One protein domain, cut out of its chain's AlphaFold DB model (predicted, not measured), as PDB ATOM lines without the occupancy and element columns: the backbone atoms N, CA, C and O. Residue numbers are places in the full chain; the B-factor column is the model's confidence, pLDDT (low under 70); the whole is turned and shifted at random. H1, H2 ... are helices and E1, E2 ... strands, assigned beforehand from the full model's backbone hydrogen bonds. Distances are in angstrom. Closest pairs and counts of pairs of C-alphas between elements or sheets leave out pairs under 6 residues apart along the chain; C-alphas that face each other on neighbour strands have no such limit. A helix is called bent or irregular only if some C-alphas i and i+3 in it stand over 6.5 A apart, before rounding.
ATOM      1  N   PHE A 283     273.153 215.644 218.387       90.25
ATOM      2  CA  PHE A 283     273.402 216.750 217.473       90.25
ATOM      3  C   PHE A 283     272.413 217.905 217.687       90.25
ATOM      4  O   PHE A 283     271.219 217.777 217.425       90.25
ATOM      5  N   ARG A 284     272.928 219.078 218.070       89.00
ATOM      6  CA  ARG A 284     272.122 220.299 218.203       89.00
ATOM      7  C   ARG A 284     272.021 221.048 216.880       89.00
ATOM      8  O   ARG A 284     273.009 221.601 216.388       89.00
ATOM      9  N   MET A 285     270.808 221.136 216.334       93.81
ATOM     10  CA  MET A 285     270.547 221.901 215.116       93.81
ATOM     11  C   MET A 285     270.692 223.403 215.383       93.81
ATOM     12  O   MET A 285     269.959 223.980 216.182       93.81
ATOM     13  N   ARG A 286     271.625 224.052 214.684       95.50
ATOM     14  CA  ARG A 286     271.883 225.495 214.781       95.50
ATOM     15  C   ARG A 286     271.398 226.186 213.514       95.50
ATOM     16  O   ARG A 286     272.071 226.163 212.489       95.50
ATOM     17  N   TRP A 287     270.218 226.787 213.582       96.50
ATOM     18  CA  TRP A 287     269.509 227.319 212.425       96.50
ATOM     19  C   TRP A 287     269.812 228.811 212.178       96.50
ATOM     20  O   TRP A 287     269.799 229.603 213.126       96.50
ATOM     21  N   PRO A 288     270.091 229.237 210.932       94.88
ATOM     22  CA  PRO A 288     270.370 230.637 210.603       94.88
ATOM     23  C   PRO A 288     269.116 231.540 210.623       94.88
ATOM     24  O   PRO A 288     268.025 231.092 210.276       94.88
ATOM     25  N   PRO A 289     269.247 232.843 210.946       89.38
ATOM     26  CA  PRO A 289     268.151 233.817 210.929       89.38
ATOM     27  C   PRO A 289     267.779 234.222 209.488       89.38
ATOM     28  O   PRO A 289     267.999 235.359 209.079       89.38
ATOM     29  N   MET A 290     267.264 233.282 208.691       86.75
ATOM     30  CA  MET A 290     267.071 233.405 207.238       86.75
ATOM     31  C   MET A 290     266.418 234.715 206.774       86.75
ATOM     32  O   MET A 290     266.881 235.302 205.797       86.75
ATOM     33  N   ALA A 291     265.394 235.215 207.474       81.75
ATOM     34  CA  ALA A 291     264.701 236.449 207.091       81.75
ATOM     35  C   ALA A 291     265.555 237.715 207.297       81.75
ATOM     36  O   ALA A 291     265.376 238.712 206.597       81.75
ATOM     37  N   ALA A 292     266.507 237.670 208.231       81.69
ATOM     38  CA  ALA A 292     267.455 238.749 208.485       81.69
ATOM     39  C   ALA A 292     268.616 238.775 207.478       81.69
ATOM     40  O   ALA A 292     269.374 239.741 207.469       81.69
ATOM     41  N   LEU A 293     268.783 237.744 206.643       81.44
ATOM     42  CA  LEU A 293     269.905 237.637 205.713       81.44
ATOM     43  C   LEU A 293     269.589 238.247 204.336       81.44
ATOM     44  O   LEU A 293     268.454 238.242 203.847       81.44
ATOM     45  N   GLU A 294     270.629 238.777 203.698       81.69
ATOM     46  CA  GLU A 294     270.623 239.218 202.301       81.69
ATOM     47  C   GLU A 294     271.448 238.246 201.456       81.69
ATOM     48  O   GLU A 294     272.675 238.184 201.575       81.69
ATOM     49  N   PHE A 295     270.772 237.477 200.605       81.94
ATOM     50  CA  PHE A 295     271.402 236.482 199.740       81.94
ATOM     51  C   PHE A 295     271.828 237.104 198.400       81.94
ATOM     52  O   PHE A 295     270.999 237.728 197.734       81.94
ATOM     53  N   PRO A 296     273.087 236.924 197.952       82.62
ATOM     54  CA  PRO A 296     273.504 237.359 196.624       82.62
ATOM     55  C   PRO A 296     272.665 236.685 195.521       82.62
ATOM     56  O   PRO A 296     272.480 235.467 195.581       82.62
ATOM     57  N   PRO A 297     272.243 237.404 194.460       80.06
ATOM     58  CA  PRO A 297     271.417 236.829 193.391       80.06
ATOM     59  C   PRO A 297     272.022 235.589 192.717       80.06
ATOM     60  O   PRO A 297     271.295 234.690 192.308       80.06
ATOM     61  N   GLY A 298     273.357 235.502 192.640       79.62
ATOM     62  CA  GLY A 298     274.052 234.318 192.123       79.62
ATOM     63  C   GLY A 298     273.839 233.059 192.974       79.62
ATOM     64  O   GLY A 298     273.696 231.977 192.415       79.62
ATOM     65  N   MET A 299     273.744 233.207 194.301       84.62
ATOM     66  CA  MET A 299     273.479 232.101 195.229       84.62
ATOM     67  C   MET A 299     272.058 231.567 195.060       84.62
ATOM     68  O   MET A 299     271.864 230.357 194.979       84.62
ATOM     69  N   ILE A 300     271.086 232.481 194.958       80.62
ATOM     70  CA  ILE A 300     269.676 232.157 194.717       80.62
ATOM     71  C   ILE A 300     269.547 231.421 193.379       80.62
ATOM     72  O   ILE A 300     269.129 230.269 193.363       80.62
ATOM     73  N   LYS A 301     270.031 232.019 192.283       77.31
ATOM     74  CA  LYS A 301     269.944 231.434 190.937       77.31
ATOM     75  C   LYS A 301     270.612 230.060 190.829       77.31
ATOM     76  O   LYS A 301     270.090 229.169 190.159       77.31
ATOM     77  N   ALA A 302     271.768 229.871 191.466       82.50
ATOM     78  CA  ALA A 302     272.441 228.574 191.492       82.50
ATOM     79  C   ALA A 302     271.634 227.527 192.278       82.50
ATOM     80  O   ALA A 302     271.554 226.379 191.848       82.50
ATOM     81  N   MET A 303     270.990 227.921 193.383       83.25
ATOM     82  CA  MET A 303     270.111 227.035 194.148       83.25
ATOM     83  C   MET A 303     268.833 226.683 193.377       83.25
ATOM     84  O   MET A 303     268.491 225.510 193.279       83.25
ATOM     85  N   GLU A 304     268.169 227.661 192.762       78.44
ATOM     86  CA  GLU A 304     267.002 227.444 191.893       78.44
ATOM     87  C   GLU A 304     267.335 226.489 190.741       78.44
ATOM     88  O   GLU A 304     266.568 225.574 190.453       78.44
ATOM     89  N   THR A 305     268.508 226.650 190.116       77.44
ATOM     90  CA  THR A 305     268.989 225.758 189.047       77.44
ATOM     91  C   THR A 305     269.222 224.336 189.571       77.44
ATOM     92  O   THR A 305     268.821 223.369 188.925       77.44
ATOM     93  N   PHE A 306     269.831 224.198 190.754       80.75
ATOM     94  CA  PHE A 306     270.053 222.905 191.403       80.75
ATOM     95  C   PHE A 306     268.735 222.195 191.753       80.75
ATOM     96  O   PHE A 306     268.592 221.012 191.450       80.75
ATOM     97  N   LEU A 307     267.769 222.905 192.339       73.19
ATOM     98  CA  LEU A 307     266.458 222.357 192.705       73.19
ATOM     99  C   LEU A 307     265.612 222.020 191.468       73.19
ATOM    100  O   LEU A 307     264.996 220.962 191.417       73.19
ATOM    101  N   SER A 308     265.659 222.852 190.422       66.88
ATOM    102  CA  SER A 308     264.970 222.586 189.145       66.88
ATOM    103  C   SER A 308     265.475 221.316 188.450       66.88
ATOM    104  O   SER A 308     264.726 220.679 187.717       66.88
ATOM    105  N   ALA A 309     266.731 220.921 188.693       66.62
ATOM    106  CA  ALA A 309     267.298 219.666 188.203       66.62
ATOM    107  C   ALA A 309     266.913 218.431 189.049       66.62
ATOM    108  O   ALA A 309     267.193 217.308 188.635       66.62
ATOM    109  N   HIS A 310     266.256 218.626 190.199       64.31
ATOM    110  CA  HIS A 310     265.759 217.571 191.090       64.31
ATOM    111  C   HIS A 310     264.257 217.768 191.395       64.31
ATOM    112  O   HIS A 310     263.862 217.839 192.558       64.31
ATOM    113  N   PRO A 311     263.377 217.840 190.373       55.66
ATOM    114  CA  PRO A 311     261.972 218.233 190.537       55.66
ATOM    115  C   PRO A 311     261.102 217.192 191.266       55.66
ATOM    116  O   PRO A 311     259.887 217.357 191.331       55.66
ATOM    117  N   PHE A 312     261.681 216.100 191.769       55.19
ATOM    118  CA  PHE A 312     260.987 215.056 192.535       55.19
ATOM    119  C   PHE A 312     261.352 215.071 194.023       55.19
ATOM    120  O   PHE A 312     260.674 214.418 194.816       55.19
ATOM    121  N   ASP A 313     262.369 215.846 194.408       59.75
ATOM    122  CA  ASP A 313     262.770 216.044 195.794       59.75
ATOM    123  C   ASP A 313     262.095 217.311 196.341       59.75
ATOM    124  O   ASP A 313     262.349 218.433 195.899       59.75
ATOM    125  N   ASN A 314     261.202 217.139 197.316       60.78
ATOM    126  CA  ASN A 314     260.445 218.236 197.918       60.78
ATOM    127  C   ASN A 314     261.317 219.034 198.913       60.78
ATOM    128  O   ASN A 314     261.325 218.783 200.127       60.78
ATOM    129  N   VAL A 315     262.082 219.989 198.377       67.75
ATOM    130  CA  VAL A 315     262.990 220.865 199.131       67.75
ATOM    131  C   VAL A 315     262.694 222.337 198.813       67.75
ATOM    132  O   VAL A 315     263.088 222.828 197.754       67.75
ATOM    133  N   PRO A 316     262.035 223.082 199.720       74.94
ATOM    134  CA  PRO A 316     261.822 224.518 199.550       74.94
ATOM    135  C   PRO A 316     263.140 225.307 199.476       74.94
ATOM    136  O   PRO A 316     264.108 224.985 200.169       74.94
ATOM    137  N   LEU A 317     263.170 226.382 198.679       75.12
ATOM    138  CA  LEU A 317     264.371 227.191 198.421       75.12
ATOM    139  C   LEU A 317     265.024 227.730 199.707       75.12
ATOM    140  O   LEU A 317     266.243 227.665 199.871       75.12
ATOM    141  N   ASN A 318     264.222 228.222 200.648       78.19
ATOM    142  CA  ASN A 318     264.675 228.690 201.958       78.19
ATOM    143  C   ASN A 318     265.286 227.557 202.807       78.19
ATOM    144  O   ASN A 318     266.308 227.779 203.452       78.19
ATOM    145  N   ILE A 319     264.726 226.343 202.765       83.25
ATOM    146  CA  ILE A 319     265.292 225.166 203.445       83.25
ATOM    147  C   ILE A 319     266.611 224.754 202.788       83.25
ATOM    148  O   ILE A 319     267.573 224.469 203.492       83.25
ATOM    149  N   ALA A 320     266.700 224.788 201.456       84.69
ATOM    150  CA  ALA A 320     267.926 224.469 200.730       84.69
ATOM    151  C   ALA A 320     269.062 225.473 201.020       84.69
ATOM    152  O   ALA A 320     270.218 225.084 201.220       84.69
ATOM    153  N   LEU A 321     268.739 226.768 201.106       86.88
ATOM    154  CA  LEU A 321     269.681 227.815 201.510       86.88
ATOM    155  C   LEU A 321     270.081 227.685 202.991       86.88
ATOM    156  O   LEU A 321     271.268 227.796 203.299       86.88
ATOM    157  N   ALA A 322     269.143 227.381 203.896       93.44
ATOM    158  CA  ALA A 322     269.442 227.122 205.308       93.44
ATOM    159  C   ALA A 322     270.349 225.891 205.477       93.44
ATOM    160  O   ALA A 322     271.387 225.982 206.131       93.44
ATOM    161  N   ALA A 323     270.029 224.780 204.809       95.50
ATOM    162  CA  ALA A 323     270.851 223.571 204.759       95.50
ATOM    163  C   ALA A 323     272.254 223.853 204.201       95.50
ATOM    164  O   ALA A 323     273.234 223.302 204.692       95.50
ATOM    165  N   THR A 324     272.380 224.752 203.219       96.75
ATOM    166  CA  THR A 324     273.683 225.179 202.685       96.75
ATOM    167  C   THR A 324     274.500 225.959 203.712       96.75
ATOM    168  O   THR A 324     275.698 225.727 203.825       96.75
ATOM    169  N   ILE A 325     273.879 226.855 204.484       97.19
ATOM    170  CA  ILE A 325     274.571 227.559 205.574       97.19
ATOM    171  C   ILE A 325     275.010 226.559 206.652       97.19
ATOM    172  O   ILE A 325     276.178 226.551 207.024       97.19
ATOM    173  N   ILE A 326     274.113 225.667 207.079       97.50
ATOM    174  CA  ILE A 326     274.397 224.635 208.089       97.50
ATOM    175  C   ILE A 326     275.524 223.704 207.614       97.50
ATOM    176  O   ILE A 326     276.415 223.380 208.392       97.50
ATOM    177  N   TYR A 327     275.547 223.320 206.334       97.19
ATOM    178  CA  TYR A 327     276.653 222.567 205.735       97.19
ATOM    179  C   TYR A 327     277.989 223.311 205.866       97.19
ATOM    180  O   TYR A 327     278.990 222.707 206.241       97.19
ATOM    181  N   LEU A 328     278.016 224.610 205.551       96.62
ATOM    182  CA  LEU A 328     279.236 225.421 205.606       96.62
ATOM    183  C   LEU A 328     279.717 225.635 207.047       96.62
ATOM    184  O   LEU A 328     280.922 225.567 207.279       96.62
ATOM    185  N   ASP A 329     278.796 225.827 207.997       95.88
ATOM    186  CA  ASP A 329     279.107 225.925 209.428       95.88
ATOM    187  C   ASP A 329     279.711 224.607 209.955       95.88
ATOM    188  O   ASP A 329     280.713 224.625 210.666       95.88
ATOM    189  N   LEU A 330     279.145 223.454 209.570       94.94
ATOM    190  CA  LEU A 330     279.683 222.134 209.933       94.94
ATOM    191  C   LEU A 330     281.036 221.857 209.269       94.94
ATOM    192  O   LEU A 330     281.913 221.275 209.901       94.94
ATOM    193  N   GLU A 331     281.231 222.283 208.019       94.12
ATOM    194  CA  GLU A 331     282.515 222.183 207.321       94.12
ATOM    195  C   GLU A 331     283.590 223.060 207.993       94.12
ATOM    196  O   GLU A 331     284.718 222.599 208.165       94.12
ATOM    197  N   ASP A 332     283.239 224.273 208.439       92.56
ATOM    198  CA  ASP A 332     284.147 225.181 209.161       92.56
ATOM    199  C   ASP A 332     284.506 224.668 210.568       92.56
ATOM    200  O   ASP A 332     285.627 224.865 211.036       92.56
ATOM    201  N   GLU A 333     283.599 223.938 211.217       90.88
ATOM    202  CA  GLU A 333     283.830 223.272 212.507       90.88
ATOM    203  C   GLU A 333     284.428 221.860 212.380       90.88
ATOM    204  O   GLU A 333     284.559 221.149 213.375       90.88
ATOM    205  N   SER A 334     284.842 221.456 211.173       90.00
ATOM    206  CA  SER A 334     285.448 220.144 210.892       90.00
ATOM    207  C   SER A 334     284.560 218.941 211.252       90.00
ATOM    208  O   SER A 334     285.065 217.895 211.653       90.00
ATOM    209  N   TRP A 335     283.246 219.077 211.043       89.12
ATOM    210  CA  TRP A 335     282.215 218.051 211.247       89.12
ATOM    211  C   TRP A 335     282.168 217.526 212.695       89.12
ATOM    212  O   TRP A 335     282.534 216.375 212.945       89.12
ATOM    213  N   PRO A 336     281.735 218.364 213.659       87.38
ATOM    214  CA  PRO A 336     281.755 218.020 215.077       87.38
ATOM    215  C   PRO A 336     280.869 216.805 215.385       87.38
ATOM    216  O   PRO A 336     279.666 216.810 215.124       87.38
ATOM    217  N   SER A 337     281.476 215.773 215.973       84.50
ATOM    218  CA  SER A 337     280.776 214.565 216.415       84.50
ATOM    219  C   SER A 337     279.922 214.795 217.658       84.50
ATOM    220  O   SER A 337     280.206 215.648 218.497       84.50
ATOM    221  N   GLU A 338     278.895 213.964 217.791       87.19
ATOM    222  CA  GLU A 338     278.022 213.885 218.955       87.19
ATOM    223  C   GLU A 338     278.803 213.455 220.212       87.19
ATOM    224  O   GLU A 338     279.746 212.662 220.135       87.19
ATOM    225  N   ALA A 339     278.422 213.953 221.393       83.62
ATOM    226  CA  ALA A 339     279.224 213.796 222.611       83.62
ATOM    227  C   ALA A 339     279.247 212.360 223.171       83.62
ATOM    228  O   ALA A 339     280.067 212.054 224.039       83.62
ATOM    229  N   PHE A 340     278.379 211.475 222.672       78.94
ATOM    230  CA  PHE A 340     278.424 210.042 222.968       78.94
ATOM    231  C   PHE A 340     279.523 209.287 222.190       78.94
ATOM    232  O   PHE A 340     279.868 208.168 222.563       78.94
ATOM    233  N   VAL A 341     280.103 209.867 221.129       75.00
ATOM    234  CA  VAL A 341     281.043 209.163 220.235       75.00
ATOM    235  C   VAL A 341     282.457 209.103 220.824       75.00
ATOM    236  O   VAL A 341     283.230 210.063 220.774       75.00
ATOM    237  N   THR A 342     282.872 207.926 221.294       63.47
ATOM    238  CA  THR A 342     284.234 207.673 221.790       63.47
ATOM    239  C   THR A 342     285.248 207.475 220.653       63.47
ATOM    240  O   THR A 342     285.705 206.366 220.394       63.47
ATOM    241  N   ARG A 343     285.632 208.569 219.975       55.03
ATOM    242  CA  ARG A 343     286.725 208.686 218.970       55.03
ATOM    243  C   ARG A 343     286.688 207.790 217.711       55.03
ATOM    244  O   ARG A 343     287.456 208.074 216.798       55.03
ATOM    245  N   GLN A 344     285.855 206.753 217.630       53.72
ATOM    246  CA  GLN A 344     285.976 205.710 216.597       53.72
ATOM    247  C   GLN A 344     285.040 205.845 215.384       53.72
ATOM    248  O   GLN A 344     285.338 205.255 214.351       53.72
ATOM    249  N   VAL A 345     283.955 206.633 215.453       66.69
ATOM    250  CA  VAL A 345     282.974 206.738 214.351       66.69
ATOM    251  C   VAL A 345     283.024 208.120 213.670       66.69
ATOM    252  O   VAL A 345     282.262 209.018 214.054       66.69
ATOM    253  N   PRO A 346     283.905 208.324 212.668       71.12
ATOM    254  CA  PRO A 346     284.044 209.607 211.985       71.12
ATOM    255  C   PRO A 346     282.779 209.979 211.204       71.12
ATOM    256  O   PRO A 346     282.119 209.132 210.600       71.12
ATOM    257  N   ILE A 347     282.463 211.274 211.163       83.75
ATOM    258  CA  ILE A 347     281.418 211.797 210.285       83.75
ATOM    259  C   ILE A 347     281.992 211.936 208.874       83.75
ATOM    260  O   ILE A 347     282.867 212.759 208.609       83.75
ATOM    261  N   HIS A 348     281.480 211.137 207.942       83.44
ATOM    262  CA  HIS A 348     281.801 211.290 206.529       83.44
ATOM    263  C   HIS A 348     280.997 212.447 205.927       83.44
ATOM    264  O   HIS A 348     279.776 212.355 205.783       83.44
ATOM    265  N   ALA A 349     281.698 213.521 205.560       86.75
ATOM    266  CA  ALA A 349     281.127 214.687 204.899       86.75
ATOM    267  C   ALA A 349     280.468 214.303 203.553       86.75
ATOM    268  O   ALA A 349     281.172 213.896 202.618       86.75
ATOM    269  N   PRO A 350     279.134 214.414 203.402       89.50
ATOM    270  CA  PRO A 350     278.485 214.230 202.110       89.50
ATOM    271  C   PRO A 350     278.858 215.380 201.166       89.50
ATOM    272  O   PRO A 350     279.254 216.459 201.589       89.50
ATOM    273  N   ARG A 351     278.667 215.195 199.858       90.88
ATOM    274  CA  ARG A 351     278.740 216.319 198.908       90.88
ATOM    275  C   ARG A 351     277.521 217.229 199.103       90.88
ATOM    276  O   ARG A 351     276.417 216.707 199.240       90.88
ATOM    277  N   LEU A 352     277.706 218.551 199.029       93.25
ATOM    278  CA  LEU A 352     276.678 219.567 199.321       93.25
ATOM    279  C   LEU A 352     275.289 219.270 198.722       93.25
ATOM    280  O   LEU A 352     274.306 219.307 199.450       93.25
ATOM    281  N   GLY A 353     275.190 218.901 197.439       87.50
ATOM    282  CA  GLY A 353     273.893 218.568 196.827       87.50
ATOM    283  C   GLY A 353     273.163 217.400 197.508       87.50
ATOM    284  O   GLY A 353     271.955 217.456 197.691       87.50
ATOM    285  N   ARG A 354     273.891 216.375 197.975       86.94
ATOM    286  CA  ARG A 354     273.304 215.275 198.762       86.94
ATOM    287  C   ARG A 354     272.857 215.765 200.135       86.94
ATOM    288  O   ARG A 354     271.792 215.380 200.592       86.94
ATOM    289  N   PHE A 355     273.651 216.618 200.782       91.94
ATOM    290  CA  PHE A 355     273.263 217.204 202.064       91.94
ATOM    291  C   PHE A 355     271.950 217.981 201.929       91.94
ATOM    292  O   PHE A 355     271.021 217.700 202.668       91.94
ATOM    293  N   ILE A 356     271.858 218.894 200.954       88.00
ATOM    294  CA  ILE A 356     270.674 219.736 200.720       88.00
ATOM    295  C   ILE A 356     269.417 218.897 200.511       88.00
ATOM    296  O   ILE A 356     268.410 219.179 201.155       88.00
ATOM    297  N   LEU A 357     269.476 217.886 199.634       80.44
ATOM    298  CA  LEU A 357     268.307 217.065 199.333       80.44
ATOM    299  C   LEU A 357     267.864 216.304 200.587       80.44
ATOM    300  O   LEU A 357     266.809 216.610 201.130       80.44
ATOM    301  N   TYR A 358     268.712 215.431 201.147       83.31
ATOM    302  CA  TYR A 358     268.361 214.616 202.322       83.31
ATOM    303  C   TYR A 358     268.084 215.426 203.605       83.31
ATOM    304  O   TYR A 358     267.557 214.861 204.562       83.31
ATOM    305  N   PHE A 359     268.382 216.729 203.655       88.56
ATOM    306  CA  PHE A 359     268.116 217.565 204.827       88.56
ATOM    307  C   PHE A 359     266.617 217.722 205.121       88.56
ATOM    308  O   PHE A 359     266.206 217.475 206.253       88.56
ATOM    309  N   SER A 360     265.777 218.070 204.133       79.88
ATOM    310  CA  SER A 360     264.323 218.210 204.364       79.88
ATOM    311  C   SER A 360     263.683 216.882 204.785       79.88
ATOM    312  O   SER A 360     262.777 216.844 205.619       79.88
ATOM    313  N   HIS A 361     264.214 215.784 204.255       77.44
ATOM    314  CA  HIS A 361     263.809 214.425 204.574       77.44
ATOM    315  C   HIS A 361     264.243 213.982 205.973       77.44
ATOM    316  O   HIS A 361     263.468 213.310 206.642       77.44
ATOM    317  N   MET A 362     265.419 214.404 206.452       88.69
ATOM    318  CA  MET A 362     265.847 214.187 207.839       88.69
ATOM    319  C   MET A 362     264.887 214.867 208.816       88.69
ATOM    320  O   MET A 362     264.404 214.225 209.748       88.69
ATOM    321  N   LEU A 363     264.534 216.130 208.548       86.00
ATOM    322  CA  LEU A 363     263.560 216.874 209.352       86.00
ATOM    323  C   LEU A 363     262.207 216.134 209.409       86.00
ATOM    324  O   LEU A 363     261.661 215.927 210.493       86.00
ATOM    325  N   ARG A 364     261.685 215.676 208.260       77.50
ATOM    326  CA  ARG A 364     260.404 214.947 208.191       77.50
ATOM    327  C   ARG A 364     260.455 213.562 208.841       77.50
ATOM    328  O   ARG A 364     259.490 213.173 209.495       77.50
ATOM    329  N   TYR A 365     261.560 212.838 208.681       79.06
ATOM    330  CA  TYR A 365     261.785 211.529 209.299       79.06
ATOM    331  C   TYR A 365     261.748 211.634 210.829       79.06
ATOM    332  O   TYR A 365     261.072 210.849 211.490       79.06
ATOM    333  N   VAL A 366     262.430 212.641 211.380       85.06
ATOM    334  CA  VAL A 366     262.494 212.920 212.821       85.06
ATOM    335  C   VAL A 366     261.112 213.250 213.400       85.06
ATOM    336  O   VAL A 366     260.745 212.682 214.427       85.06
ATOM    337  N   GLU A 367     260.311 214.071 212.708       80.56
ATOM    338  CA  GLU A 367     258.903 214.333 213.064       80.56
ATOM    339  C   GLU A 367     258.076 213.044 213.122       80.56
ATOM    340  O   GLU A 367     257.412 212.762 214.114       80.56
ATOM    341  N   ILE A 368     258.130 212.241 212.061       70.56
ATOM    342  CA  ILE A 368     257.284 211.052 211.895       70.56
ATOM    343  C   ILE A 368     257.634 209.929 212.869       70.56
ATOM    344  O   ILE A 368     256.768 209.152 213.271       70.56
ATOM    345  N   LYS A 369     258.904 209.838 213.258       73.44
ATOM    346  CA  LYS A 369     259.369 208.915 214.289       73.44
ATOM    347  C   LYS A 369     259.212 209.486 215.708       73.44
ATOM    348  O   LYS A 369     259.628 208.810 216.641       73.44
ATOM    349  N   HIS A 370     258.626 210.680 215.887       77.56
ATOM    350  CA  HIS A 370     258.489 211.378 217.177       77.56
ATOM    351  C   HIS A 370     259.805 211.428 217.973       77.56
ATOM    352  O   HIS A 370     259.846 211.155 219.176       77.56
ATOM    353  N   LEU A 371     260.905 211.717 217.276       86.69
ATOM    354  CA  LEU A 371     262.243 211.726 217.856       86.69
ATOM    355  C   LEU A 371     262.521 213.057 218.550       86.69
ATOM    356  O   LEU A 371     262.245 214.128 218.018       86.69
ATOM    357  N   THR A 372     263.093 212.974 219.747       91.50
ATOM    358  CA  THR A 372     263.303 214.136 220.629       91.50
ATOM    359  C   THR A 372     264.466 215.036 220.231       91.50
ATOM    360  O   THR A 372     264.500 216.188 220.652       91.50
ATOM    361  N   GLU A 373     265.382 214.541 219.401       93.19
ATOM    362  CA  GLU A 373     266.545 215.267 218.889       93.19
ATOM    363  C   GLU A 373     266.713 215.022 217.385       93.19
ATOM    364  O   GLU A 373     266.216 214.035 216.833       93.19
ATOM    365  N   PHE A 374     267.424 215.919 216.701       93.56
ATOM    366  CA  PHE A 374     267.749 215.726 215.288       93.56
ATOM    367  C   PHE A 374     268.909 214.734 215.112       93.56
ATOM    368  O   PHE A 374     269.910 214.772 215.827       93.56
ATOM    369  N   ILE A 375     268.815 213.886 214.087       91.06
ATOM    370  CA  ILE A 375     269.941 213.060 213.630       91.06
ATOM    371  C   ILE A 375     270.990 213.991 213.007       91.06
ATOM    372  O   ILE A 375     270.633 214.923 212.282       91.06
ATOM    373  N   HIS A 376     272.286 213.734 213.222       93.44
ATOM    374  CA  HIS A 376     273.331 214.528 212.575       93.44
ATOM    375  C   HIS A 376     273.165 214.469 211.038       93.44
ATOM    376  O   HIS A 376     273.301 213.391 210.444       93.44
ATOM    377  N   PRO A 377     272.923 215.599 210.342       93.38
ATOM    378  CA  PRO A 377     272.438 215.592 208.958       93.38
ATOM    379  C   PRO A 377     273.418 214.937 207.977       93.38
ATOM    380  O   PRO A 377     272.996 214.283 207.026       93.38
ATOM    381  N   ALA A 378     274.728 215.022 208.234       91.94
ATOM    382  CA  ALA A 378     275.736 214.310 207.444       91.94
ATOM    383  C   ALA A 378     275.674 212.776 207.579       91.94
ATOM    384  O   ALA A 378     275.922 212.085 206.593       91.94
ATOM    385  N   ARG A 379     275.325 212.235 208.762       88.94
ATOM    386  CA  ARG A 379     275.157 210.785 208.959       88.94
ATOM    387  C   ARG A 379     273.941 210.301 208.187       88.94
ATOM    388  O   ARG A 379     274.073 209.407 207.356       88.94
ATOM    389  N   PHE A 380     272.804 210.970 208.386       87.75
ATOM    390  CA  PHE A 380     271.548 210.685 207.694       87.75
ATOM    391  C   PHE A 380     271.718 210.725 206.167       87.75
ATOM    392  O   PHE A 380     271.453 209.738 205.482       87.75
ATOM    393  N   ALA A 381     272.252 211.832 205.633       86.69
ATOM    394  CA  ALA A 381     272.465 212.002 204.199       86.69
ATOM    395  C   ALA A 381     273.438 210.961 203.621       86.69
ATOM    396  O   ALA A 381     273.180 210.425 202.548       86.69
ATOM    397  N   THR A 382     274.538 210.640 204.311       85.38
ATOM    398  CA  THR A 382     275.496 209.629 203.832       85.38
ATOM    399  C   THR A 382     274.911 208.215 203.886       85.38
ATOM    400  O   THR A 382     275.028 207.484 202.902       85.38
ATOM    401  N   LYS A 383     274.244 207.838 204.987       80.56
ATOM    402  CA  LYS A 383     273.617 206.519 205.169       80.56
ATOM    403  C   LYS A 383     272.527 206.280 204.126       80.56
ATOM    404  O   LYS A 383     272.586 205.286 203.410       80.56
ATOM    405  N   HIS A 384     271.558 207.188 204.011       75.94
ATOM    406  CA  HIS A 384     270.421 206.993 203.111       75.94
ATOM    407  C   HIS A 384     270.799 207.167 201.637       75.94
ATOM    408  O   HIS A 384     270.342 206.376 200.821       75.94
ATOM    409  N   TYR A 385     271.722 208.072 201.285       76.94
ATOM    410  CA  TYR A 385     272.257 208.119 199.918       76.94
ATOM    411  C   TYR A 385     272.997 206.831 199.529       76.94
ATOM    412  O   TYR A 385     272.908 206.389 198.382       76.94
ATOM    413  N   TYR A 386     273.741 206.218 200.458       75.69
ATOM    414  CA  TYR A 386     274.365 204.920 200.209       75.69
ATOM    415  C   TYR A 386     273.294 203.856 199.937       75.69
ATOM    416  O   TYR A 386     273.312 203.253 198.868       75.69
ATOM    417  N   THR A 387     272.307 203.703 200.826       68.50
ATOM    418  CA  THR A 387     271.173 202.780 200.631       68.50
ATOM    419  C   THR A 387     270.444 203.012 199.299       68.50
ATOM    420  O   THR A 387     270.135 202.054 198.600       68.50
ATOM    421  N   ASP A 388     270.245 204.269 198.898       63.84
ATOM    422  CA  ASP A 388     269.576 204.668 197.653       63.84
ATOM    423  C   ASP A 388     270.397 204.433 196.370       63.84
ATOM    424  O   ASP A 388     269.845 204.517 195.266       63.84
ATOM    425  N   THR A 389     271.705 204.180 196.484       64.44
ATOM    426  CA  THR A 389     272.617 203.967 195.342       64.44
ATOM    427  C   THR A 389     273.253 202.576 195.300       64.44
ATOM    428  O   THR A 389     273.903 202.227 194.311       64.44
ATOM    429  N   VAL A 390     273.032 201.742 196.318       60.78
ATOM    430  CA  VAL A 390     273.326 200.306 196.257       60.78
ATOM    431  C   VAL A 390     272.368 199.646 195.259       60.78
ATOM    432  O   VAL A 390     271.153 199.686 195.416       60.78
ATOM    433  N   GLY A 391     272.926 199.036 194.210       51.12
ATOM    434  CA  GLY A 391     272.162 198.299 193.194       51.12
ATOM    435  C   GLY A 391     271.626 199.121 192.012       51.12
ATOM    436  O   GLY A 391     271.049 198.526 191.110       51.12
ATOM    437  N   SER A 392     271.837 200.444 191.954       51.06
ATOM    438  CA  SER A 392     271.456 201.264 190.789       51.06
ATOM    439  C   SER A 392     272.490 202.350 190.473       51.06
ATOM    440  O   SER A 392     272.918 203.107 191.346       51.06
ATOM    441  N   SER A 393     272.895 202.446 189.203       50.72
ATOM    442  CA  SER A 393     273.734 203.536 188.686       50.72
ATOM    443  C   SER A 393     272.973 204.847 188.499       50.72
ATOM    444  O   SER A 393     273.585 205.917 188.548       50.72
ATOM    445  N   ASP A 394     271.660 204.759 188.301       44.28
ATOM    446  CA  ASP A 394     270.858 205.817 187.683       44.28
ATOM    447  C   ASP A 394     270.271 206.785 188.725       44.28
ATOM    448  O   ASP A 394     269.872 207.897 188.394       44.28
ATOM    449  N   SER A 395     270.307 206.413 190.011       51.50
ATOM    450  CA  SER A 395     269.907 207.254 191.152       51.50
ATOM    451  C   SER A 395     271.002 208.219 191.644       51.50
ATOM    452  O   SER A 395     270.868 208.850 192.697       51.50
ATOM    453  N   ARG A 396     272.124 208.347 190.923       63.38
ATOM    454  CA  ARG A 396     273.270 209.163 191.355       63.38
ATOM    455  C   ARG A 396     273.041 210.658 191.113       63.38
ATOM    456  O   ARG A 396     273.320 211.158 190.026       63.38
ATOM    457  N   ILE A 397     272.656 211.376 192.173       68.19
ATOM    458  CA  ILE A 397     272.640 212.853 192.248       68.19
ATOM    459  C   ILE A 397     273.896 213.434 191.580       68.19
ATOM    460  O   ILE A 397     275.025 213.155 192.006       68.19
ATOM    461  N   SER A 398     273.707 214.263 190.549       66.19
ATOM    462  CA  SER A 398     274.818 214.862 189.805       66.19
ATOM    463  C   SER A 398     275.481 215.962 190.625       66.19
ATOM    464  O   SER A 398     274.966 217.064 190.812       66.19
ATOM    465  N   THR A 399     276.685 215.675 191.114       63.62
ATOM    466  CA  THR A 399     277.400 216.565 192.040       63.62
ATOM    467  C   THR A 399     278.086 217.746 191.355       63.62
ATOM    468  O   THR A 399     278.783 218.501 192.022       63.62
ATOM    469  N   ALA A 400     277.929 217.890 190.036       67.56
ATOM    470  CA  ALA A 400     278.379 219.056 189.279       67.56
ATOM    471  C   ALA A 400     277.345 220.201 189.283       67.56
ATOM    472  O   ALA A 400     277.688 221.323 188.930       67.56
ATOM    473  N   LEU A 401     276.097 219.930 189.691       78.06
ATOM    474  CA  LEU A 401     274.993 220.897 189.646       78.06
ATOM    475  C   LEU A 401     275.043 221.957 190.760       78.06
ATOM    476  O   LEU A 401     274.347 222.962 190.669       78.06
ATOM    477  N   ILE A 402     275.846 221.746 191.809       87.19
ATOM    478  CA  ILE A 402     276.025 222.709 192.902       87.19
ATOM    479  C   ILE A 402     277.430 222.607 193.506       87.19
ATOM    480  O   ILE A 402     277.877 221.539 193.927       87.19
ATOM    481  N   SER A 403     278.140 223.735 193.551       90.75
ATOM    482  CA  SER A 403     279.530 223.813 194.010       90.75
ATOM    483  C   SER A 403     279.621 224.390 195.421       90.75
ATOM    484  O   SER A 403     279.302 225.559 195.646       90.75
ATOM    485  N   ALA A 404     280.133 223.603 196.373       91.94
ATOM    486  CA  ALA A 404     280.375 224.067 197.744       91.94
ATOM    487  C   ALA A 404     281.331 225.273 197.791       91.94
ATOM    488  O   ALA A 404     281.110 226.213 198.549       91.94
ATOM    489  N   LYS A 405     282.343 225.307 196.911       93.69
ATOM    490  CA  LYS A 405     283.299 226.421 196.802       93.69
ATOM    491  C   LYS A 405     282.633 227.725 196.346       93.69
ATOM    492  O   LYS A 405     282.993 228.797 196.828       93.69
ATOM    493  N   GLU A 406     281.671 227.649 195.428       93.81
ATOM    494  CA  GLU A 406     280.934 228.826 194.952       93.81
ATOM    495  C   GLU A 406     279.894 229.280 195.974       93.81
ATOM    496  O   GLU A 406     279.846 230.465 196.300       93.81
ATOM    497  N   MET A 407     279.160 228.340 196.578       94.25
ATOM    498  CA  MET A 407     278.236 228.625 197.680       94.25
ATOM    499  C   MET A 407     278.950 229.279 198.870       94.25
ATOM    500  O   MET A 407     278.478 230.295 199.371       94.25
ATOM    501  N   ARG A 408     280.147 228.807 199.244       95.88
ATOM    502  CA  ARG A 408     281.020 229.446 200.244       95.88
ATOM    503  C   ARG A 408     281.448 230.861 199.832       95.88
ATOM    504  O   ARG A 408     281.398 231.784 200.645       95.88
ATOM    505  N   LYS A 409     281.813 231.069 198.559       95.88
ATOM    506  CA  LYS A 409     282.154 232.399 198.016       95.88
ATOM    507  C   LYS A 409     280.962 233.361 198.044       95.88
ATOM    508  O   LYS A 409     281.174 234.549 198.280       95.88
ATOM    509  N   TRP A 410     279.735 232.908 197.799       93.88
ATOM    510  CA  TRP A 410     278.549 233.760 197.935       93.88
ATOM    511  C   TRP A 410     278.153 233.973 199.400       93.88
ATOM    512  O   TRP A 410     277.833 235.097 199.777       93.88
ATOM    513  N   TYR A 411     278.264 232.960 200.258       93.69
ATOM    514  CA  TYR A 411     277.976 233.088 201.689       93.69
ATOM    515  C   TYR A 411     278.900 234.098 202.402       93.69
ATOM    516  O   TYR A 411     278.469 234.839 203.292       93.69
ATOM    517  N   SER A 412     280.155 234.244 201.957       93.38
ATOM    518  CA  SER A 412     281.031 235.311 202.463       93.38
ATOM    519  C   SER A 412     280.477 236.721 202.184       93.38
ATOM    520  O   SER A 412     280.650 237.607 203.022       93.38
ATOM    521  N   GLN A 413     279.733 236.900 201.085       90.25
ATOM    522  CA  GLN A 413     279.094 238.156 200.663       90.25
ATOM    523  C   GLN A 413     277.714 238.392 201.299       90.25
ATOM    524  O   GLN A 413     277.237 239.526 201.265       90.25
ATOM    525  N   VAL A 414     277.083 237.365 201.888       86.75
ATOM    526  CA  VAL A 414     275.822 237.513 202.640       86.75
ATOM    527  C   VAL A 414     276.007 238.534 203.760       86.75
ATOM    528  O   VAL A 414     277.021 238.513 204.468       86.75
ATOM    529  N   LYS A 415     275.015 239.407 203.933       83.06
ATOM    530  CA  LYS A 415     274.939 240.408 205.006       83.06
ATOM    531  C   LYS A 415     273.722 240.144 205.886       83.06
ATOM    532  O   LYS A 415     272.804 239.439 205.475       83.06
ATOM    533  N   SER A 416     273.727 240.716 207.087       85.56
ATOM    534  CA  SER A 416     272.507 240.878 207.877       85.56
ATOM    535  C   SER A 416     271.898 242.244 207.574       85.56
ATOM    536  O   SER A 416     272.628 243.234 207.512       85.56
ATOM    537  N   ARG A 417     270.574 242.287 207.423       81.12
ATOM    538  CA  ARG A 417     269.759 243.507 207.296       81.12
ATOM    539  C   ARG A 417     269.728 244.314 208.595       81.12
ATOM    540  O   ARG A 417     269.484 245.514 208.573       81.12
ATOM    541  N   TYR A 418     269.971 243.643 209.718       83.50
ATOM    542  CA  TYR A 418     269.843 244.182 211.064       83.50
ATOM    543  C   TYR A 418     271.220 244.222 211.737       83.50
ATOM    544  O   TYR A 418     271.751 243.159 212.072       83.50
ATOM    545  N   PRO A 419     271.825 245.406 211.957       84.00
ATOM    546  CA  PRO A 419     273.160 245.527 212.548       84.00
ATOM    547  C   PRO A 419     273.318 244.848 213.917       84.00
ATOM    548  O   PRO A 419     274.405 244.375 214.241       84.00
ATOM    549  N   GLN A 420     272.240 244.772 214.705       86.50
ATOM    550  CA  GLN A 420     272.208 244.111 216.014       86.50
ATOM    551  C   GLN A 420     272.190 242.570 215.943       86.50
ATOM    552  O   GLN A 420     272.422 241.908 216.952       86.50
ATOM    553  N   LEU A 421     271.943 241.983 214.767       86.44
ATOM    554  CA  LEU A 421     271.850 240.537 214.562       86.44
ATOM    555  C   LEU A 421     272.958 240.067 213.611       86.44
ATOM    556  O   LEU A 421     272.901 240.300 212.405       86.44
ATOM    557  N   SER A 422     273.977 239.384 214.142       90.19
ATOM    558  CA  SER A 422     275.080 238.860 213.321       90.19
ATOM    559  C   SER A 422     274.595 237.832 212.294       90.19
ATOM    560  O   SER A 422     273.794 236.955 212.618       90.19
ATOM    561  N   LYS A 423     275.187 237.829 211.091       90.25
ATOM    562  CA  LYS A 423     274.963 236.758 210.100       90.25
ATOM    563  C   LYS A 423     275.429 235.371 210.565       90.25
ATOM    564  O   LYS A 423     274.995 234.361 210.018       90.25
ATOM    565  N   THR A 424     276.314 235.323 211.561       93.06
ATOM    566  CA  THR A 424     276.783 234.088 212.215       93.06
ATOM    567  C   THR A 424     275.941 233.693 213.429       93.06
ATOM    568  O   THR A 424     276.205 232.659 214.030       93.06
ATOM    569  N   HIS A 425     274.927 234.482 213.805       95.00
ATOM    570  CA  HIS A 425     273.990 234.082 214.852       95.00
ATOM    571  C   HIS A 425     273.226 232.825 214.422       95.00
ATOM    572  O   HIS A 425     272.901 232.664 213.242       95.00
ATOM    573  N   ARG A 426     272.938 231.939 215.374       95.94
ATOM    574  CA  ARG A 426     272.169 230.715 215.157       95.94
ATOM    575  C   ARG A 426     271.194 230.518 216.306       95.94
ATOM    576  O   ARG A 426     271.568 230.699 217.461       95.94
ATOM    577  N   PHE A 427     269.985 230.098 215.968       95.38
ATOM    578  CA  PHE A 427     268.993 229.625 216.920       95.38
ATOM    579  C   PHE A 427     269.163 228.119 217.112       95.38
ATOM    580  O   PHE A 427     269.246 227.384 216.127       95.38
ATOM    581  N   THR A 428     269.223 227.647 218.355       95.62
ATOM    582  CA  THR A 428     269.218 226.205 218.631       95.62
ATOM    583  C   THR A 428     267.793 225.689 218.490       95.62
ATOM    584  O   THR A 428     266.901 226.160 219.195       95.62
ATOM    585  N   LEU A 429     267.568 224.734 217.591       95.06
ATOM    586  CA  LEU A 429     266.269 224.098 217.382       95.06
ATOM    587  C   LEU A 429     266.326 222.629 217.800       95.06
ATOM    588  O   LEU A 429     267.297 221.934 217.505       95.06
ATOM    589  N   ILE A 430     265.239 222.158 218.403       94.88
ATOM    590  CA  ILE A 430     264.916 220.734 218.544       94.88
ATOM    591  C   ILE A 430     263.701 220.414 217.655       94.88
ATOM    592  O   ILE A 430     263.067 221.338 217.135       94.88
ATOM    593  N   PRO A 431     263.328 219.142 217.454       93.69
ATOM    594  CA  PRO A 431     262.189 218.790 216.604       93.69
ATOM    595  C   PRO A 431     260.873 219.443 217.052       93.69
ATOM    596  O   PRO A 431     260.151 220.001 216.226       93.69
ATOM    597  N   ALA A 432     260.637 219.526 218.367       89.94
ATOM    598  CA  ALA A 432     259.498 220.235 218.958       89.94
ATOM    599  C   ALA A 432     259.523 221.778 218.777       89.94
ATOM    600  O   ALA A 432     258.546 222.449 219.105       89.94
ATOM    601  N   SER A 433     260.612 222.366 218.262       91.94
ATOM    602  CA  SER A 433     260.676 223.787 217.874       91.94
ATOM    603  C   SER A 433     260.041 224.062 216.502       91.94
ATOM    604  O   SER A 433     259.764 225.220 216.179       91.94
ATOM    605  N   MET A 434     259.854 223.033 215.665       84.38
ATOM    606  CA  MET A 434     259.421 223.195 214.274       84.38
ATOM    607  C   MET A 434     257.922 223.524 214.176       84.38
ATOM    608  O   MET A 434     257.103 222.894 214.845       84.38
ATOM    609  N   PRO A 435     257.499 224.474 213.321       75.62
ATOM    610  CA  PRO A 435     256.082 224.772 213.163       75.62
ATOM    611  C   PRO A 435     255.346 223.584 212.532       75.62
ATOM    612  O   PRO A 435     255.858 222.913 211.640       75.62
ATOM    613  N   GLY A 436     254.117 223.339 212.988       66.56
ATOM    614  CA  GLY A 436     253.288 222.229 212.509       66.56
ATOM    615  C   GLY A 436     253.619 220.861 213.114       66.56
ATOM    616  O   GLY A 436     252.911 219.909 212.794       66.56
ATOM    617  N   THR A 437     254.636 220.764 213.982       75.06
ATOM    618  CA  THR A 437     254.935 219.536 214.731       75.06
ATOM    619  C   THR A 437     253.778 219.132 215.642       75.06
ATOM    620  O   THR A 437     253.062 219.985 216.177       75.06
ATOM    621  N   HIS A 438     253.612 217.825 215.832       71.12
ATOM    622  CA  HIS A 438     252.712 217.267 216.842       71.12
ATOM    623  C   HIS A 438     253.405 217.011 218.195       71.12
ATOM    624  O   HIS A 438     252.723 216.659 219.159       71.12
ATOM    625  N   MET A 439     254.726 217.211 218.284       80.50
ATOM    626  CA  MET A 439     255.502 217.022 219.512       80.50
ATOM    627  C   MET A 439     255.290 218.152 220.531       80.50
ATOM    628  O   MET A 439     255.080 219.320 220.198       80.50
ATOM    629  N   VAL A 440     255.362 217.791 221.808       83.62
ATOM    630  CA  VAL A 440     255.272 218.674 222.972       83.62
ATOM    631  C   VAL A 440     256.647 219.242 223.289       83.62
ATOM    632  O   VAL A 440     257.628 218.507 223.397       83.62
ATOM    633  N   PHE A 441     256.722 220.559 223.489       87.94
ATOM    634  CA  PHE A 441     257.989 221.175 223.870       87.94
ATOM    635  C   PHE A 441     258.389 220.735 225.297       87.94
ATOM    636  O   PHE A 441     257.541 220.788 226.198       87.94
ATOM    637  N   PRO A 442     259.641 220.296 225.529       90.19
ATOM    638  CA  PRO A 442     260.086 219.800 226.831       90.19
ATOM    639  C   PRO A 442     259.960 220.837 227.946       90.19
ATOM    640  O   PRO A 442     260.115 222.036 227.719       90.19
ATOM    641  N   GLN A 443     259.728 220.376 229.177       83.44
ATOM    642  CA  GLN A 443     259.599 221.274 230.337       83.44
ATOM    643  C   GLN A 443     260.937 221.855 230.824       83.44
ATOM    644  O   GLN A 443     260.962 222.915 231.440       83.44
ATOM    645  N   ASP A 444     262.040 221.146 230.580       86.69
ATOM    646  CA  ASP A 444     263.369 221.414 231.139       86.69
ATOM    647  C   ASP A 444     264.385 221.925 230.100       86.69
ATOM    648  O   ASP A 444     265.457 222.412 230.469       86.69
ATOM    649  N   CYS A 445     264.042 221.885 228.809       86.19
ATOM    650  CA  CYS A 445     264.911 222.348 227.730       86.19
ATOM    651  C   CYS A 445     264.905 223.883 227.622       86.19
ATOM    652  O   CYS A 445     264.068 224.485 226.954       86.19
ATOM    653  N   SER A 446     265.881 224.518 228.271       85.12
ATOM    654  CA  SER A 446     266.169 225.959 228.135       85.12
ATOM    655  C   SER A 446     267.224 226.276 227.065       85.12
ATOM    656  O   SER A 446     267.473 227.440 226.760       85.12
ATOM    657  N   SER A 447     267.865 225.247 226.503       84.88
ATOM    658  CA  SER A 447     268.965 225.366 225.541       84.88
ATOM    659  C   SER A 447     268.516 225.455 224.075       84.88
ATOM    660  O   SER A 447     269.356 225.725 223.211       84.88
ATOM    661  N   ALA A 448     267.220 225.266 223.805       91.88
ATOM    662  CA  ALA A 448     266.589 225.361 222.491       91.88
ATOM    663  C   ALA A 448     265.434 226.373 222.483       91.88
ATOM    664  O   ALA A 448     264.829 226.669 223.512       91.88
ATOM    665  N   GLU A 449     265.117 226.907 221.305       92.00
ATOM    666  CA  GLU A 449     264.044 227.884 221.140       92.00
ATOM    667  C   GLU A 449     262.658 227.213 221.170       92.00
ATOM    668  O   GLU A 449     262.420 226.281 220.391       92.00
ATOM    669  N   PRO A 450     261.707 227.694 221.991       88.75
ATOM    670  CA  PRO A 450     260.339 227.193 221.974       88.75
ATOM    671  C   PRO A 450     259.607 227.603 220.682       88.75
ATOM    672  O   PRO A 450     259.850 228.696 220.147       88.75
ATOM    673  N   PRO A 451     258.672 226.771 220.183       84.69
ATOM    674  CA  PRO A 451     257.931 227.055 218.961       84.69
ATOM    675  C   PRO A 451     257.133 228.354 219.111       84.69
ATOM    676  O   PRO A 451     256.256 228.491 219.964       84.69
ATOM    677  N   SER A 452     257.434 229.331 218.257       79.19
ATOM    678  CA  SER A 452     256.754 230.627 218.236       79.19
ATOM    679  C   SER A 452     256.615 231.158 216.812       79.19
ATOM    680  O   SER A 452     257.363 230.784 215.900       79.19
ATOM    681  N   LEU A 453     255.638 232.047 216.608       73.12
ATOM    682  CA  LEU A 453     255.408 232.683 215.309       73.12
ATOM    683  C   LEU A 453     256.621 233.524 214.879       73.12
ATOM    684  O   LEU A 453     257.013 233.474 213.715       73.12
ATOM    685  N   ASP A 454     257.233 234.239 215.822       76.25
ATOM    686  CA  ASP A 454     258.410 235.074 215.586       76.25
ATOM    687  C   ASP A 454     259.642 234.238 215.203       76.25
ATOM    688  O   ASP A 454     260.295 234.548 214.207       76.25
ATOM    689  N   LEU A 455     259.912 233.133 215.915       80.19
ATOM    690  CA  LEU A 455     260.969 232.181 215.549       80.19
ATOM    691  C   LEU A 455     260.746 231.633 214.134       80.19
ATOM    692  O   LEU A 455     261.649 231.674 213.300       80.19
ATOM    693  N   SER A 456     259.521 231.178 213.850       77.94
ATOM    694  CA  SER A 456     259.144 230.618 212.547       77.94
ATOM    695  C   SER A 456     259.360 231.622 211.411       77.94
ATOM    696  O   SER A 456     259.835 231.251 210.340       77.94
ATOM    697  N   ARG A 457     259.048 232.904 211.649       76.44
ATOM    698  CA  ARG A 457     259.266 234.004 210.701       76.44
ATOM    699  C   ARG A 457     260.747 234.303 210.505       76.44
ATOM    700  O   ARG A 457     261.209 234.287 209.370       76.44
ATOM    701  N   VAL A 458     261.500 234.543 211.583       77.88
ATOM    702  CA  VAL A 458     262.900 234.988 211.480       77.88
ATOM    703  C   VAL A 458     263.816 233.904 210.900       77.88
ATOM    704  O   VAL A 458     264.743 234.212 210.153       77.88
ATOM    705  N   CYS A 459     263.530 232.633 211.196       82.25
ATOM    706  CA  CYS A 459     264.248 231.470 210.673       82.25
ATOM    707  C   CYS A 459     263.725 230.987 209.310       82.25
ATOM    708  O   CYS A 459     264.326 230.084 208.727       82.25
ATOM    709  N   CYS A 460     262.619 231.556 208.811       78.25
ATOM    710  CA  CYS A 460     261.858 231.059 207.660       78.25
ATOM    711  C   CYS A 460     261.602 229.540 207.740       78.25
ATOM    712  O   CYS A 460     261.970 228.803 206.828       78.25
ATOM    713  N   LEU A 461     261.012 229.060 208.840       78.25
ATOM    714  CA  LEU A 461     260.670 227.643 209.007       78.25
ATOM    715  C   LEU A 461     259.358 227.313 208.277       78.25
ATOM    716  O   LEU A 461     258.327 227.941 208.526       78.25
ATOM    717  N   ASN A 462     259.385 226.297 207.414       73.31
ATOM    718  CA  ASN A 462     258.177 225.693 206.847       73.31
ATOM    719  C   ASN A 462     257.495 224.778 207.866       73.31
ATOM    720  O   ASN A 462     258.161 224.203 208.727       73.31
ATOM    721  N   ASP A 463     256.183 224.584 207.700       70.62
ATOM    722  CA  ASP A 463     255.442 223.537 208.407       70.62
ATOM    723  C   ASP A 463     256.109 222.179 208.147       70.62
ATOM    724  O   ASP A 463     256.254 221.770 206.992       70.62
ATOM    725  N   ILE A 464     256.529 221.494 209.208       70.19
ATOM    726  CA  ILE A 464     257.322 220.262 209.136       70.19
ATOM    727  C   ILE A 464     256.645 219.160 208.313       70.19
ATOM    728  O   ILE A 464     257.322 218.341 207.698       70.19
ATOM    729  N   ARG A 465     255.309 219.174 208.218       65.25
ATOM    730  CA  ARG A 465     254.514 218.204 207.448       65.25
ATOM    731  C   ARG A 465     254.539 218.467 205.942       65.25
ATOM    732  O   ARG A 465     254.168 217.589 205.169       65.25
ATOM    733  N   THR A 466     254.987 219.654 205.526       62.38
ATOM    734  CA  THR A 466     255.197 220.031 204.116       62.38
ATOM    735  C   THR A 466     256.608 219.730 203.615       62.38
ATOM    736  O   THR A 466     256.871 219.907 202.429       62.38
ATOM    737  N   LEU A 467     257.516 219.288 204.492       63.19
ATOM    738  CA  LEU A 467     258.915 219.027 204.158       63.19
ATOM    739  C   LEU A 467     259.166 217.567 203.796       63.19
ATOM    740  O   LEU A 467     258.588 216.657 204.389       63.19
ATOM    741  N   GLY A 468     260.080 217.364 202.846       58.44
ATOM    742  CA  GLY A 468     260.556 216.046 202.456       58.44
ATOM    743  C   GLY A 468     259.433 215.127 201.973       58.44
ATOM    744  O   GLY A 468     258.452 215.567 201.371       58.44
ATOM    745  N   LEU A 469     259.601 213.836 202.254       54.59
ATOM    746  CA  LEU A 469     258.620 212.781 202.015       54.59
ATOM    747  C   LEU A 469     258.353 212.082 203.347       54.59
ATOM    748  O   LEU A 469     259.305 211.884 204.107       54.59
ATOM    749  N   PRO A 470     257.098 211.714 203.653       43.44
ATOM    750  CA  PRO A 470     256.776 211.089 204.928       43.44
ATOM    751  C   PRO A 470     257.332 209.666 205.058       43.44
ATOM    752  O   PRO A 470     257.606 209.207 206.164       43.44
ATOM    753  N   SER A 471     257.571 208.978 203.944       41.28
ATOM    754  CA  SER A 471     258.284 207.706 203.940       41.28
ATOM    755  C   SER A 471     259.138 207.538 202.687       41.28
ATOM    756  O   SER A 471     258.842 208.062 201.611       41.28
ATOM    757  N   TYR A 472     260.211 206.765 202.845       37.81
ATOM    758  CA  TYR A 472     261.032 206.259 201.754       37.81
ATOM    759  C   TYR A 472     260.798 204.761 201.615       37.81
ATOM    760  O   TYR A 472     261.091 203.997 202.531       37.81
ATOM    761  N   HIS A 473     260.303 204.336 200.454       37.22
ATOM    762  CA  HIS A 473     260.118 202.924 200.132       37.22
ATOM    763  C   HIS A 473     261.024 202.545 198.956       37.22
ATOM    764  O   HIS A 473     260.675 202.745 197.787       37.22
ATOM    765  N   ASN A 474     262.204 201.995 199.259       33.97
ATOM    766  CA  ASN A 474     263.128 201.525 198.226       33.97
ATOM    767  C   ASN A 474     262.674 200.191 197.643       33.97
ATOM    768  O   ASN A 474     262.198 199.303 198.348       33.97
ATOM    769  N   ILE A 475     262.829 200.040 196.332       35.72
ATOM    770  CA  ILE A 475     262.287 198.901 195.596       35.72
ATOM    771  C   ILE A 475     263.389 197.889 195.290       35.72
ATOM    772  O   ILE A 475     264.340 198.211 194.595       35.72
ATOM    773  N   ASP A 476     263.199 196.673 195.829       37.12
ATOM    774  CA  ASP A 476     263.911 195.414 195.523       37.12
ATOM    775  C   ASP A 476     264.709 195.461 194.201       37.12
ATOM    776  O   ASP A 476     264.085 195.471 193.133       37.12
ATOM    777  N   PRO A 477     266.055 195.428 194.247       37.34
ATOM    778  CA  PRO A 477     266.894 195.530 193.054       37.34
ATOM    779  C   PRO A 477     266.723 194.348 192.086       37.34
ATOM    780  O   PRO A 477     267.169 194.427 190.946       37.34
ATOM    781  N   LYS A 478     266.049 193.257 192.486       37.88
ATOM    782  CA  LYS A 478     265.761 192.106 191.614       37.88
ATOM    783  C   LYS A 478     264.586 192.359 190.654       37.88
ATOM    784  O   LYS A 478     264.249 191.470 189.868       37.88
ATOM    785  N   ARG A 479     263.939 193.537 190.700       37.19
ATOM    786  CA  ARG A 479     262.941 193.991 189.709       37.19
ATOM    787  C   ARG A 479     263.069 195.492 189.431       37.19
ATOM    788  O   ARG A 479     262.695 196.310 190.266       37.19
ATOM    789  N   GLU A 480     263.514 195.817 188.220       30.38
ATOM    790  CA  GLU A 480     263.718 197.165 187.662       30.38
ATOM    791  C   GLU A 480     262.405 197.977 187.519       30.38
ATOM    792  O   GLU A 480     261.950 198.260 186.414       30.38
ATOM    793  N   SER A 481     261.725 198.331 188.618       35.50
ATOM    794  CA  SER A 481     260.440 199.048 188.537       35.50
ATOM    795  C   SER A 481     260.171 200.029 189.691       35.50
ATOM    796  O   SER A 481     259.547 199.647 190.679       35.50
ATOM    797  N   PHE A 482     260.590 201.288 189.495       30.23
ATOM    798  CA  PHE A 482     260.084 202.554 190.082       30.23
ATOM    799  C   PHE A 482     259.823 202.664 191.595       30.23
ATOM    800  O   PHE A 482     258.836 202.133 192.086       30.23
ATOM    801  N   ARG A 483     260.590 203.512 192.306       33.44
ATOM    802  CA  ARG A 483     260.299 203.943 193.696       33.44
ATOM    803  C   ARG A 483     258.863 204.469 193.849       33.44
ATOM    804  O   ARG A 483     258.442 205.329 193.079       33.44
ATOM    805  N   TYR A 484     258.155 204.025 194.892       31.97
ATOM    806  CA  TYR A 484     256.879 204.624 195.295       31.97
ATOM    807  C   TYR A 484     257.110 205.684 196.367       31.97
ATOM    808  O   TYR A 484     257.609 205.387 197.451       31.97
ATOM    809  N   ILE A 485     256.690 206.906 196.064       31.19
ATOM    810  CA  ILE A 485     256.537 207.976 197.041       31.19
ATOM    811  C   ILE A 485     255.149 207.817 197.662       31.19
ATOM    812  O   ILE A 485     254.148 208.032 196.978       31.19
ATOM    813  N   ALA A 486     255.078 207.437 198.938       31.70
ATOM    814  CA  ALA A 486     253.853 207.636 199.697       31.70
ATOM    815  C   ALA A 486     253.850 209.064 200.249       31.70
ATOM    816  O   ALA A 486     254.878 209.600 200.666       31.70
ATOM    817  N   GLY A 487     252.682 209.685 200.240       29.91
ATOM    818  CA  GLY A 487     252.446 210.918 200.961       29.91
ATOM    819  C   GLY A 487     250.987 211.336 200.871       29.91
ATOM    820  O   GLY A 487     250.245 210.850 200.007       29.91
ATOM    821  N   PRO A 488     250.551 212.204 201.787       33.22
ATOM    822  CA  PRO A 488     249.141 212.417 202.015       33.22
ATOM    823  C   PRO A 488     248.497 213.108 200.822       33.22
ATOM    824  O   PRO A 488     249.056 214.021 200.216       33.22
ATOM    825  N   HIS A 489     247.286 212.686 200.470       31.97
ATOM    826  CA  HIS A 489     246.633 213.127 199.239       31.97
ATOM    827  C   HIS A 489     246.390 214.651 199.210       31.97
ATOM    828  O   HIS A 489     246.299 215.212 198.125       31.97
ATOM    829  N   TRP A 490     246.367 215.370 200.341       36.75
ATOM    830  CA  TRP A 490     246.334 216.845 200.342       36.75
ATOM    831  C   TRP A 490     247.596 217.492 199.734       36.75
ATOM    832  O   TRP A 490     247.491 218.568 199.148       36.75
ATOM    833  N   LEU A 491     248.748 216.811 199.778       36.72
ATOM    834  CA  LEU A 491     249.986 217.190 199.085       36.72
ATOM    835  C   LEU A 491     249.865 217.006 197.555       36.72
ATOM    836  O   LEU A 491     250.579 217.648 196.794       36.72
ATOM    837  N   PHE A 492     248.942 216.144 197.104       37.91
ATOM    838  CA  PHE A 492     248.832 215.649 195.724       37.91
ATOM    839  C   PHE A 492     247.497 215.959 195.013       37.91
ATOM    840  O   PHE A 492     247.305 215.559 193.861       37.91
TER     841      PHE A 492
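AT A GLANCE: This is residues 283 to 492 of the 735 residues of an uncharacterized protein of Gibberella zeae (strain ATCC MYA-4620 / CBS 123657 / FGSC 9075 / NRRL 31084 / PH-1) (UniProt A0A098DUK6). Look for a two-strand ribbon, E1 and E2, beside a core of crossed helices: H2 and H3 cross in the middle, H1 packs on H2, H5 on H1, and H4 across H3. Long loops lie round this core, among them residues 430 to 452, and residues 459 to 488 lead away to short H7. The printed part has 210 residues, with seven named helices and two named strands in the order E1 H1 H2 H3 H4 H5 E2 H6 H7, the strands antiparallel. The class is mostly helix, with under half of the residues in named elements; the whole is compact, radius of gyration of the C-alphas 17.3 A, spans 57 by 44 by 41 A.

IN THESE COORDINATES: Find C-alpha 285 at (270.547, 221.901, 215.116), where E1, residues 285 to 287, begins; E2 is residues 427 to 429. H2, residues 317 to 332, runs 22.6 A; H3, residues 352 to 368, runs 24.6 A with a kink of 32 degrees near residue 360, and is irregular, but only just: C-alphas 357 and 360 are 6.52 A apart. See also H1, 297 to 308, 16.2 A; H4, 377 to 389, 17.9 A; H5, 404 to 413, 14.4 A; H6, 453 to 458; and H7, 489 to 492, ending at (248.832, 215.649, 195.724).

HOW THE PARTS SIT: Between E1 and E2, N 287 and O 427 are within hydrogen-bond range at 2.8 A. The closest C-alphas of E1 and H2, Trp 287 and Ile 326, are 7.1 A apart. H2, the hub, touches H3 at Ala 320 and Ile 356, C-alphas 5.5 A apart. H3 touches H4, about perpendicular at 79 degrees, closest C-alphas Tyr 358 and Ala 381, 5.2 A. Every O i to N i+4 pair is within range in H1, H2, H4 and H6, 11 of 13 in H3 and 5 of 6 in H5; H7 is too short for one.

THE WHOLE: The printed part has no cut; its farthest C-alphas, Pro 419 and Lys 478, are 57.9 A apart. The longest link, H6 to H7, has 30 residues, and pLDDT is under 70 at residues 465 to 492, among others.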